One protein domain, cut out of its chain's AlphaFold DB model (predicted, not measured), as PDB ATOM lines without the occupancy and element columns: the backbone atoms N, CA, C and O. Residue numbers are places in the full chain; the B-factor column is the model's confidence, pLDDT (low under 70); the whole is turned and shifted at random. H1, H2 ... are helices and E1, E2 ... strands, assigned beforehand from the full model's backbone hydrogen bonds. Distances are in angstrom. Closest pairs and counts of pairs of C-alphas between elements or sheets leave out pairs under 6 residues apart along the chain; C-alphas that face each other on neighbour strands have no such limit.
ATOM      1  N   THR A  32       8.836 -19.251  21.810       95.25
ATOM      2  CA  THR A  32       8.798 -20.697  21.590       95.25
ATOM      3  C   THR A  32       8.785 -20.962  20.095       95.25
ATOM      4  O   THR A  32       7.962 -20.399  19.367       95.25
ATOM      5  N   PHE A  33       9.692 -21.809  19.629       94.81
ATOM      6  CA  PHE A  33       9.712 -22.252  18.243       94.81
ATOM      7  C   PHE A  33      10.176 -23.694  18.133       94.81
ATOM      8  O   PHE A  33      10.906 -24.205  18.985       94.81
ATOM      9  N   ARG A  34       9.777 -24.342  17.045       94.25
ATOM     10  CA  ARG A  34      10.205 -25.701  16.722       94.25
ATOM     11  C   ARG A  34      11.280 -25.686  15.654       94.25
ATOM     12  O   ARG A  34      11.192 -24.939  14.686       94.25
ATOM     13  N   THR A  35      12.303 -26.510  15.823       91.69
ATOM     14  CA  THR A  35      13.443 -26.585  14.908       91.69
ATOM     15  C   THR A  35      13.914 -28.022  14.737       91.69
ATOM     16  O   THR A  35      13.762 -28.862  15.624       91.69
ATOM     17  N   ARG A  36      14.492 -28.303  13.574       88.50
ATOM     18  CA  ARG A  36      15.125 -29.581  13.239       88.50
ATOM     19  C   ARG A  36      16.306 -29.351  12.315       88.50
ATOM     20  O   ARG A  36      16.375 -28.324  11.633       88.50
ATOM     21  N   ALA A  37      17.205 -30.328  12.263       83.69
ATOM     22  CA  ALA A  37      18.330 -30.286  11.346       83.69
ATOM     23  C   ALA A  37      17.798 -30.386   9.913       83.69
ATOM     24  O   ALA A  37      17.048 -31.307   9.591       83.69
ATOM     25  N   VAL A  38      18.177 -29.458   9.040       80.19
ATOM     26  CA  VAL A  38      17.850 -29.557   7.615       80.19
ATOM     27  C   VAL A  38      19.085 -30.044   6.858       80.19
ATOM     28  O   VAL A  38      20.153 -29.440   6.998       80.19
ATOM     29  N   PRO A  39      18.980 -31.117   6.045       68.94
ATOM     30  CA  PRO A  39      20.081 -31.556   5.202       68.94
ATOM     31  C   PRO A  39      20.481 -30.406   4.274       68.94
ATOM     32  O   PRO A  39      19.647 -29.880   3.538       68.94
ATOM     33  N   LEU A  40      21.754 -30.008   4.310       63.25
ATOM     34  CA  LEU A  40      22.306 -28.839   3.610       63.25
ATOM     35  C   LEU A  40      22.416 -29.017   2.078       63.25
ATOM     36  O   LEU A  40      23.400 -28.614   1.459       63.25
ATOM     37  N   VAL A  41      21.421 -29.611   1.421       54.06
ATOM     38  CA  VAL A  41      21.407 -29.735  -0.041       54.06
ATOM     39  C   VAL A  41      20.863 -28.435  -0.638       54.06
ATOM     40  O   VAL A  41      19.658 -28.248  -0.781       54.06
ATOM     41  N   GLY A  42      21.775 -27.503  -0.939       59.00
ATOM     42  CA  GLY A  42      21.486 -26.228  -1.613       59.00
ATOM     43  C   GLY A  42      20.914 -25.107  -0.730       59.00
ATOM     44  O   GLY A  42      20.509 -24.075  -1.261       59.00
ATOM     45  N   GLY A  43      20.845 -25.293   0.591       64.81
ATOM     46  CA  GLY A  43      20.113 -24.416   1.513       64.81
ATOM     47  C   GLY A  43      20.903 -23.217   2.049       64.81
ATOM     48  O   GLY A  43      22.113 -23.280   2.238       64.81
ATOM     49  N   PHE A  44      20.188 -22.127   2.337       73.12
ATOM     50  CA  PHE A  44      20.740 -20.897   2.919       73.12
ATOM     51  C   PHE A  44      21.111 -21.036   4.410       73.12
ATOM     52  O   PHE A  44      21.939 -20.263   4.888       73.12
ATOM     53  N   CYS A  45      20.502 -21.990   5.133       81.69
ATOM     54  CA  CYS A  45      20.637 -22.188   6.582       81.69
ATOM     55  C   CYS A  45      20.447 -23.670   6.957       81.69
ATOM     56  O   CYS A  45      19.728 -24.393   6.266       81.69
ATOM     57  N   SER A  46      21.071 -24.115   8.053       84.56
ATOM     58  CA  SER A  46      20.999 -25.512   8.532       84.56
ATOM     59  C   SER A  46      19.842 -25.776   9.503       84.56
ATOM     60  O   SER A  46      19.486 -26.929   9.734       84.56
ATOM     61  N   TRP A  47      19.281 -24.714  10.085       89.19
ATOM     62  CA  TRP A  47      18.242 -24.756  11.113       89.19
ATOM     63  C   TRP A  47      17.224 -23.657  10.841       89.19
ATOM     64  O   TRP A  47      17.596 -22.539  10.473       89.19
ATOM     65  N   PHE A  48      15.949 -23.973  11.034       90.94
ATOM     66  CA  PHE A  48      14.845 -23.050  10.793       90.94
ATOM     67  C   PHE A  48      13.824 -23.158  11.915       90.94
ATOM     68  O   PHE A  48      13.554 -24.260  12.392       90.94
ATOM     69  N   ALA A  49      13.216 -22.032  12.282       93.00
ATOM     70  CA  ALA A  49      12.032 -22.036  13.129       93.00
ATOM     71  C   ALA A  49      10.825 -22.432  12.262       93.00
ATOM     72  O   ALA A  49      10.310 -21.631  11.481       93.00
ATOM     73  N   GLU A  50      10.435 -23.705  12.315       89.88
ATOM     74  CA  GLU A  50       9.490 -24.321  11.377       89.88
ATOM     75  C   GLU A  50       8.059 -23.804  11.518       89.88
ATOM     76  O   GLU A  50       7.323 -23.755  10.534       89.88
ATOM     77  N   ASP A  51       7.674 -23.419  12.728       90.75
ATOM     78  CA  ASP A  51       6.340 -22.932  13.071       90.75
ATOM     79  C   ASP A  51       6.191 -21.412  12.968       90.75
ATOM     80  O   ASP A  51       5.115 -20.875  13.229       90.75
ATOM     81  N   GLN A  52       7.245 -20.720  12.538       90.88
ATOM     82  CA  GLN A  52       7.258 -19.270  12.421       90.88
ATOM     83  C   GLN A  52       7.020 -18.821  10.970       90.88
ATOM     84  O   GLN A  52       7.507 -19.452  10.021       90.88
ATOM     85  N   PRO A  53       6.283 -17.714  10.757       86.56
ATOM     86  CA  PRO A  53       6.006 -17.208   9.420       86.56
ATOM     87  C   PRO A  53       7.309 -16.856   8.697       86.56
ATOM     88  O   PRO A  53       8.200 -16.213   9.246       86.56
ATOM     89  N   GLY A  54       7.427 -17.301   7.445       85.88
ATOM     90  CA  GLY A  54       8.639 -17.104   6.648       85.88
ATOM     91  C   GLY A  54       9.810 -18.016   7.021       85.88
ATOM     92  O   GLY A  54      10.848 -17.900   6.377       85.88
ATOM     93  N   ARG A  55       9.638 -18.929   7.996       90.12
ATOM     94  CA  ARG A  55      10.638 -19.920   8.433       90.12
ATOM     95  C   ARG A  55      12.022 -19.282   8.602       90.12
ATOM     96  O   ARG A  55      12.914 -19.555   7.799       90.12
ATOM     97  N   PRO A  56      12.200 -18.387   9.589       92.00
ATOM     98  CA  PRO A  56      13.458 -17.695   9.787       92.00
ATOM     99  C   PRO A  56      14.580 -18.693  10.077       92.00
ATOM    100  O   PRO A  56      14.381 -19.735  10.710       92.00
ATOM    101  N   CYS A  57      15.767 -18.355   9.595       91.69
ATOM    102  CA  CYS A  57      16.985 -19.094   9.862       91.69
ATOM    103  C   CYS A  57      17.376 -18.955  11.324       91.69
ATOM    104  O   CYS A  57      17.433 -17.840  11.833       91.69
ATOM    105  N   VAL A  58      17.698 -20.064  11.978       93.00
ATOM    106  CA  VAL A  58      18.123 -20.049  13.379       93.00
ATOM    107  C   VAL A  58      19.646 -20.106  13.449       93.00
ATOM    108  O   VAL A  58      20.276 -21.037  12.943       93.00
ATOM    109  N   GLU A  59      20.231 -19.101  14.090       92.56
ATOM    110  CA  GLU A  59      21.657 -18.999  14.400       92.56
ATOM    111  C   GLU A  59      21.880 -19.057  15.918       92.56
ATOM    112  O   GLU A  59      20.940 -18.952  16.702       92.56
ATOM    113  N   GLY A  60      23.126 -19.249  16.360       91.44
ATOM    114  CA  GLY A  60      23.427 -19.412  17.792       91.44
ATOM    115  C   GLY A  60      23.059 -20.792  18.350       91.44
ATOM    116  O   GLY A  60      22.921 -20.961  19.560       91.44
ATOM    117  N   MET A  61      22.937 -21.800  17.478       91.38
ATOM    118  CA  MET A  61      22.566 -23.171  17.851       91.38
ATOM    119  C   MET A  61      23.526 -23.832  18.847       91.38
ATOM    120  O   MET A  61      23.120 -24.765  19.529       91.38
ATOM    121  N   ASP A  62      24.755 -23.336  19.008       91.69
ATOM    122  CA  ASP A  62      25.667 -23.813  20.053       91.69
ATOM    123  C   ASP A  62      25.074 -23.675  21.463       91.69
ATOM    124  O   ASP A  62      25.292 -24.550  22.300       91.69
ATOM    125  N   GLN A  63      24.262 -22.641  21.720       91.56
ATOM    126  CA  GLN A  63      23.555 -22.499  22.998       91.56
ATOM    127  C   GLN A  63      22.471 -23.567  23.174       91.56
ATOM    128  O   GLN A  63      22.277 -24.096  24.266       91.56
ATOM    129  N   VAL A  64      21.783 -23.905  22.082       91.19
ATOM    130  CA  VAL A  64      20.746 -24.942  22.061       91.19
ATOM    131  C   VAL A  64      21.384 -26.317  22.274       91.19
ATOM    132  O   VAL A  64      20.907 -27.086  23.100       91.19
ATOM    133  N   PHE A  65      22.518 -26.598  21.625       91.69
ATOM    134  CA  PHE A  65      23.273 -27.841  21.820       91.69
ATOM    135  C   PHE A  65      23.900 -27.954  23.210       91.69
ATOM    136  O   PHE A  65      24.085 -29.062  23.702       91.69
ATOM    137  N   ALA A  66      24.254 -26.835  23.842       90.25
ATOM    138  CA  ALA A  66      24.714 -26.846  25.226       90.25
ATOM    139  C   ALA A  66      23.585 -27.238  26.194       90.25
ATOM    140  O   ALA A  66      23.851 -27.913  27.188       90.25
ATOM    141  N   ALA A  67      22.342 -26.842  25.893       89.69
ATOM    142  CA  ALA A  67      21.162 -27.219  26.668       89.69
ATOM    143  C   ALA A  67      20.692 -28.658  26.380       89.69
ATOM    144  O   ALA A  67      20.295 -29.352  27.310       89.69
ATOM    145  N   GLU A  68      20.780 -29.117  25.127       89.75
ATOM    146  CA  GLU A  68      20.420 -30.478  24.708       89.75
ATOM    147  C   GLU A  68      21.502 -31.081  23.783       89.75
ATOM    148  O   GLU A  68      21.415 -30.987  22.552       89.75
ATOM    149  N   PRO A  69      22.552 -31.711  24.344       86.50
ATOM    150  CA  PRO A  69      23.655 -32.269  23.559       86.50
ATOM    151  C   PRO A  69      23.252 -33.423  22.634       86.50
ATOM    152  O   PRO A  69      23.946 -33.667  21.639       86.50
ATOM    153  N   GLY A  70      22.150 -34.126  22.938       81.19
ATOM    154  CA  GLY A  70      21.626 -35.217  22.108       81.19
ATOM    155  C   GLY A  70      21.309 -34.752  20.688       81.19
ATOM    156  O   GLY A  70      21.694 -35.404  19.718       81.19
ATOM    157  N   MET A  71      20.783 -33.534  20.559       83.12
ATOM    158  CA  MET A  71      20.443 -32.894  19.287       83.12
ATOM    159  C   MET A  71      21.625 -32.783  18.311       83.12
ATOM    160  O   MET A  71      21.453 -32.908  17.098       83.12
ATOM    161  N   ARG A  72      22.849 -32.573  18.820       79.31
ATOM    162  CA  ARG A  72      24.066 -32.487  17.988       79.31
ATOM    163  C   ARG A  72      24.525 -33.856  17.488       79.31
ATOM    164  O   ARG A  72      25.088 -33.947  16.400       79.31
ATOM    165  N   GLN A  73      24.328 -34.894  18.297       68.50
ATOM    166  CA  GLN A  73      24.765 -36.261  17.996       68.50
ATOM    167  C   GLN A  73      23.776 -36.989  17.095       68.50
ATOM    168  O   GLN A  73      24.185 -37.797  16.265       68.50
ATOM    169  N   GLU A  74      22.485 -36.695  17.248       62.84
ATOM    170  CA  GLU A  74      21.436 -37.406  16.531       62.84
ATOM    171  C   GLU A  74      21.435 -37.076  15.040       62.84
ATOM    172  O   GLU A  74      21.019 -37.937  14.272       62.84
ATOM    173  N   GLY A  75      21.944 -35.903  14.620       55.78
ATOM    174  CA  GLY A  75      22.283 -35.552  13.225       55.78
ATOM    175  C   GLY A  75      21.173 -35.763  12.182       55.78
ATOM    176  O   GLY A  75      21.397 -35.590  10.985       55.78
ATOM    177  N   SER A  76      19.987 -36.161  12.632       58.97
ATOM    178  CA  SER A  76      18.903 -36.699  11.839       58.97
ATOM    179  C   SER A  76      17.878 -35.602  11.665       58.97
ATOM    180  O   SER A  76      17.332 -35.068  12.630       58.97
ATOM    181  N   SER A  77      17.587 -35.298  10.407       64.31
ATOM    182  CA  SER A  77      16.542 -34.361  10.006       64.31
ATOM    183  C   SER A  77      15.122 -34.814  10.356       64.31
ATOM    184  O   SER A  77      14.154 -34.152   9.985       64.31
ATOM    185  N   GLU A  78      14.973 -35.955  11.028       72.38
ATOM    186  CA  GLU A  78      13.682 -36.518  11.415       72.38
ATOM    187  C   GLU A  78      13.223 -36.057  12.800       72.38
ATOM    188  O   GLU A  78      12.026 -36.087  13.078       72.38
ATOM    189  N   GLN A  79      14.136 -35.602  13.665       85.62
ATOM    190  CA  GLN A  79      13.784 -35.196  15.024       85.62
ATOM    191  C   GLN A  79      13.470 -33.703  15.109       85.62
ATOM    192  O   GLN A  79      14.272 -32.860  14.708       85.62
ATOM    193  N   LEU A  80      12.295 -33.391  15.656       89.62
ATOM    194  CA  LEU A  80      11.841 -32.030  15.904       89.62
ATOM    195  C   LEU A  80      12.034 -31.690  17.382       89.62
ATOM    196  O   LEU A  80      11.691 -32.482  18.257       89.62
ATOM    197  N   TYR A  81      12.559 -30.502  17.658       92.19
ATOM    198  CA  TYR A  81      12.767 -29.998  19.011       92.19
ATOM    199  C   TYR A  81      12.008 -28.695  19.190       92.19
ATOM    200  O   TYR A  81      12.017 -27.845  18.301       92.19
ATOM    201  N   GLU A  82      11.359 -28.536  20.334       94.94
ATOM    202  CA  GLU A  82      10.788 -27.279  20.789       94.94
ATOM    203  C   GLU A  82      11.831 -26.549  21.635       94.94
ATOM    204  O   GLU A  82      12.450 -27.123  22.531       94.94
ATOM    205  N   VAL A  83      12.052 -25.279  21.318       95.06
ATOM    206  CA  VAL A  83      13.042 -24.419  21.960       95.06
ATOM    207  C   VAL A  83      12.326 -23.191  22.495       95.06
ATOM    208  O   VAL A  83      11.600 -22.521  21.760       95.06
ATOM    209  N   VAL A  84      12.566 -22.878  23.767       95.50
ATOM    210  CA  VAL A  84      12.143 -21.624  24.398       95.50
ATOM    211  C   VAL A  84      13.390 -20.786  24.640       95.50
ATOM    212  O   VAL A  84      14.271 -21.189  25.406       95.50
ATOM    213  N   ALA A  85      13.496 -19.642  23.970       96.00
ATOM    214  CA  ALA A  85      14.717 -18.839  23.965       96.00
ATOM    215  C   ALA A  85      14.451 -17.342  23.767       96.00
ATOM    216  O   ALA A  85      13.441 -16.951  23.189       96.00
ATOM    217  N   LEU A  86      15.397 -16.504  24.201       95.81
ATOM    218  CA  LEU A  86      15.521 -15.140  23.690       95.81
ATOM    219  C   LEU A  86      16.195 -15.189  22.320       95.81
ATOM    220  O   LEU A  86      17.212 -15.872  22.141       95.81
ATOM    221  N   VAL A  87      15.626 -14.453  21.369       95.94
ATOM    222  CA  VAL A  87      16.155 -14.339  20.012       95.94
ATOM    223  C   VAL A  87      16.267 -12.878  19.608       95.94
ATOM    224  O   VAL A  87      15.334 -12.100  19.805       95.94
ATOM    225  N   VAL A 108      16.744 -13.819  10.041       94.06
ATOM    226  CA  VAL A 108      17.648 -14.554  10.922       94.06
ATOM    227  C   VAL A 108      17.227 -14.314  12.364       94.06
ATOM    228  O   VAL A 108      17.042 -13.173  12.784       94.06
ATOM    229  N   TRP A 109      17.059 -15.402  13.105       95.81
ATOM    230  CA  TRP A 109      16.838 -15.427  14.543       95.81
ATOM    231  C   TRP A 109      18.116 -15.916  15.206       95.81
ATOM    232  O   TRP A 109      18.469 -17.093  15.116       95.81
ATOM    233  N   THR A 110      18.826 -15.008  15.861       95.81
ATOM    234  CA  THR A 110      20.034 -15.338  16.609       95.81
ATOM    235  C   THR A 110      19.643 -15.671  18.039       95.81
ATOM    236  O   THR A 110      19.190 -14.799  18.775       95.81
ATOM    237  N   VAL A 111      19.809 -16.931  18.441       95.75
ATOM    238  CA  VAL A 111      19.557 -17.370  19.818       95.75
ATOM    239  C   VAL A 111      20.589 -16.726  20.740       95.75
ATOM    240  O   VAL A 111      21.788 -16.981  20.609       95.75
ATOM    241  N   THR A 112      20.122 -15.894  21.671       94.81
ATOM    242  CA  THR A 112      20.974 -15.181  22.634       94.81
ATOM    243  C   THR A 112      20.946 -15.809  24.020       94.81
ATOM    244  O   THR A 112      21.935 -15.693  24.744       94.81
ATOM    245  N   LYS A 113      19.854 -16.498  24.374       94.12
ATOM    246  CA  LYS A 113      19.704 -17.235  25.636       94.12
ATOM    247  C   LYS A 113      18.679 -18.353  25.489       94.12
ATOM    248  O   LYS A 113      17.582 -18.105  25.005       94.12
ATOM    249  N   VAL A 114      18.992 -19.553  25.973       94.31
ATOM    250  CA  VAL A 114      18.075 -20.707  25.974       94.31
ATOM    251  C   VAL A 114      17.514 -20.935  27.376       94.31
ATOM    252  O   VAL A 114      18.260 -20.912  28.353       94.31
ATOM    253  N   PHE A 115      16.205 -21.164  27.474       94.00
ATOM    254  CA  PHE A 115      15.519 -21.495  28.727       94.00
ATOM    255  C   PHE A 115      15.174 -22.978  28.817       94.00
ATOM    256  O   PHE A 115      15.353 -23.588  29.868       94.00
ATOM    257  N   SER A 116      14.704 -23.561  27.716       93.69
ATOM    258  CA  SER A 116      14.418 -24.990  27.635       93.69
ATOM    259  C   SER A 116      14.520 -25.493  26.205       93.69
ATOM    260  O   SER A 116      14.233 -24.765  25.253       93.69
ATOM    261  N   VAL A 117      14.888 -26.764  26.080       93.31
ATOM    262  CA  VAL A 117      14.848 -27.526  24.835       93.31
ATOM    263  C   VAL A 117      14.192 -28.858  25.156       93.31
ATOM    264  O   VAL A 117      14.542 -29.495  26.150       93.31
ATOM    265  N   SER A 118      13.221 -29.266  24.353       92.12
ATOM    266  CA  SER A 118      12.535 -30.544  24.516       92.12
ATOM    267  C   SER A 118      12.314 -31.192  23.158       92.12
ATOM    268  O   SER A 118      12.058 -30.529  22.154       92.12
ATOM    269  N   ARG A 119      12.431 -32.517  23.102       90.06
ATOM    270  CA  ARG A 119      12.100 -33.273  21.894       90.06
ATOM    271  C   ARG A 119      10.580 -33.328  21.726       90.06
ATOM    272  O   ARG A 119       9.869 -33.679  22.665       90.06
ATOM    273  N   VAL A 120      10.103 -33.027  20.523       87.56
ATOM    274  CA  VAL A 120       8.698 -33.176  20.129       87.56
ATOM    275  C   VAL A 120       8.518 -34.593  19.585       87.56
ATOM    276  O   VAL A 120       9.160 -34.964  18.600       87.56
ATOM    277  N   SER A 121       7.710 -35.401  20.275       72.12
ATOM    278  CA  SER A 121       7.394 -36.796  19.921       72.12
ATOM    279  C   SER A 121       6.278 -36.910  18.894       72.12
ATOM    280  O   SER A 121       5.269 -36.194  19.094       72.12
TER     281      SER A 121
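This is residues 32 to 87 and 108 to 121 of the 121 residues of an uncharacterized protein of Actinobacteria bacterium HGW-Actinobacteria-5 (UniProt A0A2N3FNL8). A strongly twisted sheet of four strands curls like part of a barrel, and the short helix H1 crosses one of its faces while H2 grazes it. A long loop, residues 36 to 56, joins the sheet's two edge strands, E1 and E2. The 70 printed residues include two named helices and four named strands, in the order E1, E2, H1, H2, E3, E4; the sheet runs E1, E3, E4, E2 and is mixed. The class is mixed, helices and strands, and the whole is compact, with a radius of gyration of the C-alphas of 10.9 A and spans of 31 by 24 by 21 A.

Find C-alpha 32 at (8.798, -20.697, 21.590); there E1 begins, residues 32 to 35, 10.0 A long. Past the loop, E2 holds residues 57 to 59, 6.5 A. H1 follows, residues 61 to 67, 9.8 A, from C-alpha 61 at (22.566, -23.171, 17.851). H2 holds residues 70 to 74, 6.0 A. E3, residues 80 to 87, measures 18.7 A and bends by 65 degrees at residue 84. E4, residues 108 to 120, measures 22.6 A, bends by 106 degrees at residue 113, and ends with C-alpha 120 at (8.698, -33.176, 20.129).

Begin at the edge strand E1, antiparallel to E3 at 133 degrees; look for N 33 and O 83, 2.9 A apart and within hydrogen-bond range. E3 is antiparallel to E4 at 141 degrees, with N 82 and O 118 at 2.8 A and N 112 and O 86 at 2.9 A. The pairing of E4 is staggered: its residues 111 to 120 pair with E3, its residues 108 to 110 with E2. E4 and the edge strand E2 are parallel, with N 109 and O 57 at 2.8 A. E1 and E2 are only just apart, their closest C-alphas 8.2 A from each other. H1 is on the sheet at a height of 7.7 A, over E3, and runs across the strands, at 77 degrees to E3 on the local plane. Look for C-alphas 64 and 114, the closest of H1 and E4, 6.4 A apart. H2 only grazes the sheet, with residues 70 to 71. H1 and H2 are close but not clearly touching; their closest C-alphas, of Phe 65 and Arg 72, are 6.1 A apart. In H1 and H2 every O i to N i+4 pair is within hydrogen-bond range.

The C-alphas of Gly 42 and Phe 115 are the two farthest apart, at 31.3 A. Residues 88 to 107 are not printed, and C-alphas 87 and 108 stand 9.2 A apart across this cut. The link from E1 to E2, 21 residues, is long; those from E2 to H1, H1 to H2 and H2 to E3 are tight. The mean pLDDT of the printed part is 85.9, and you will find values under 70 at residues 39 to 43 and 73 to 77.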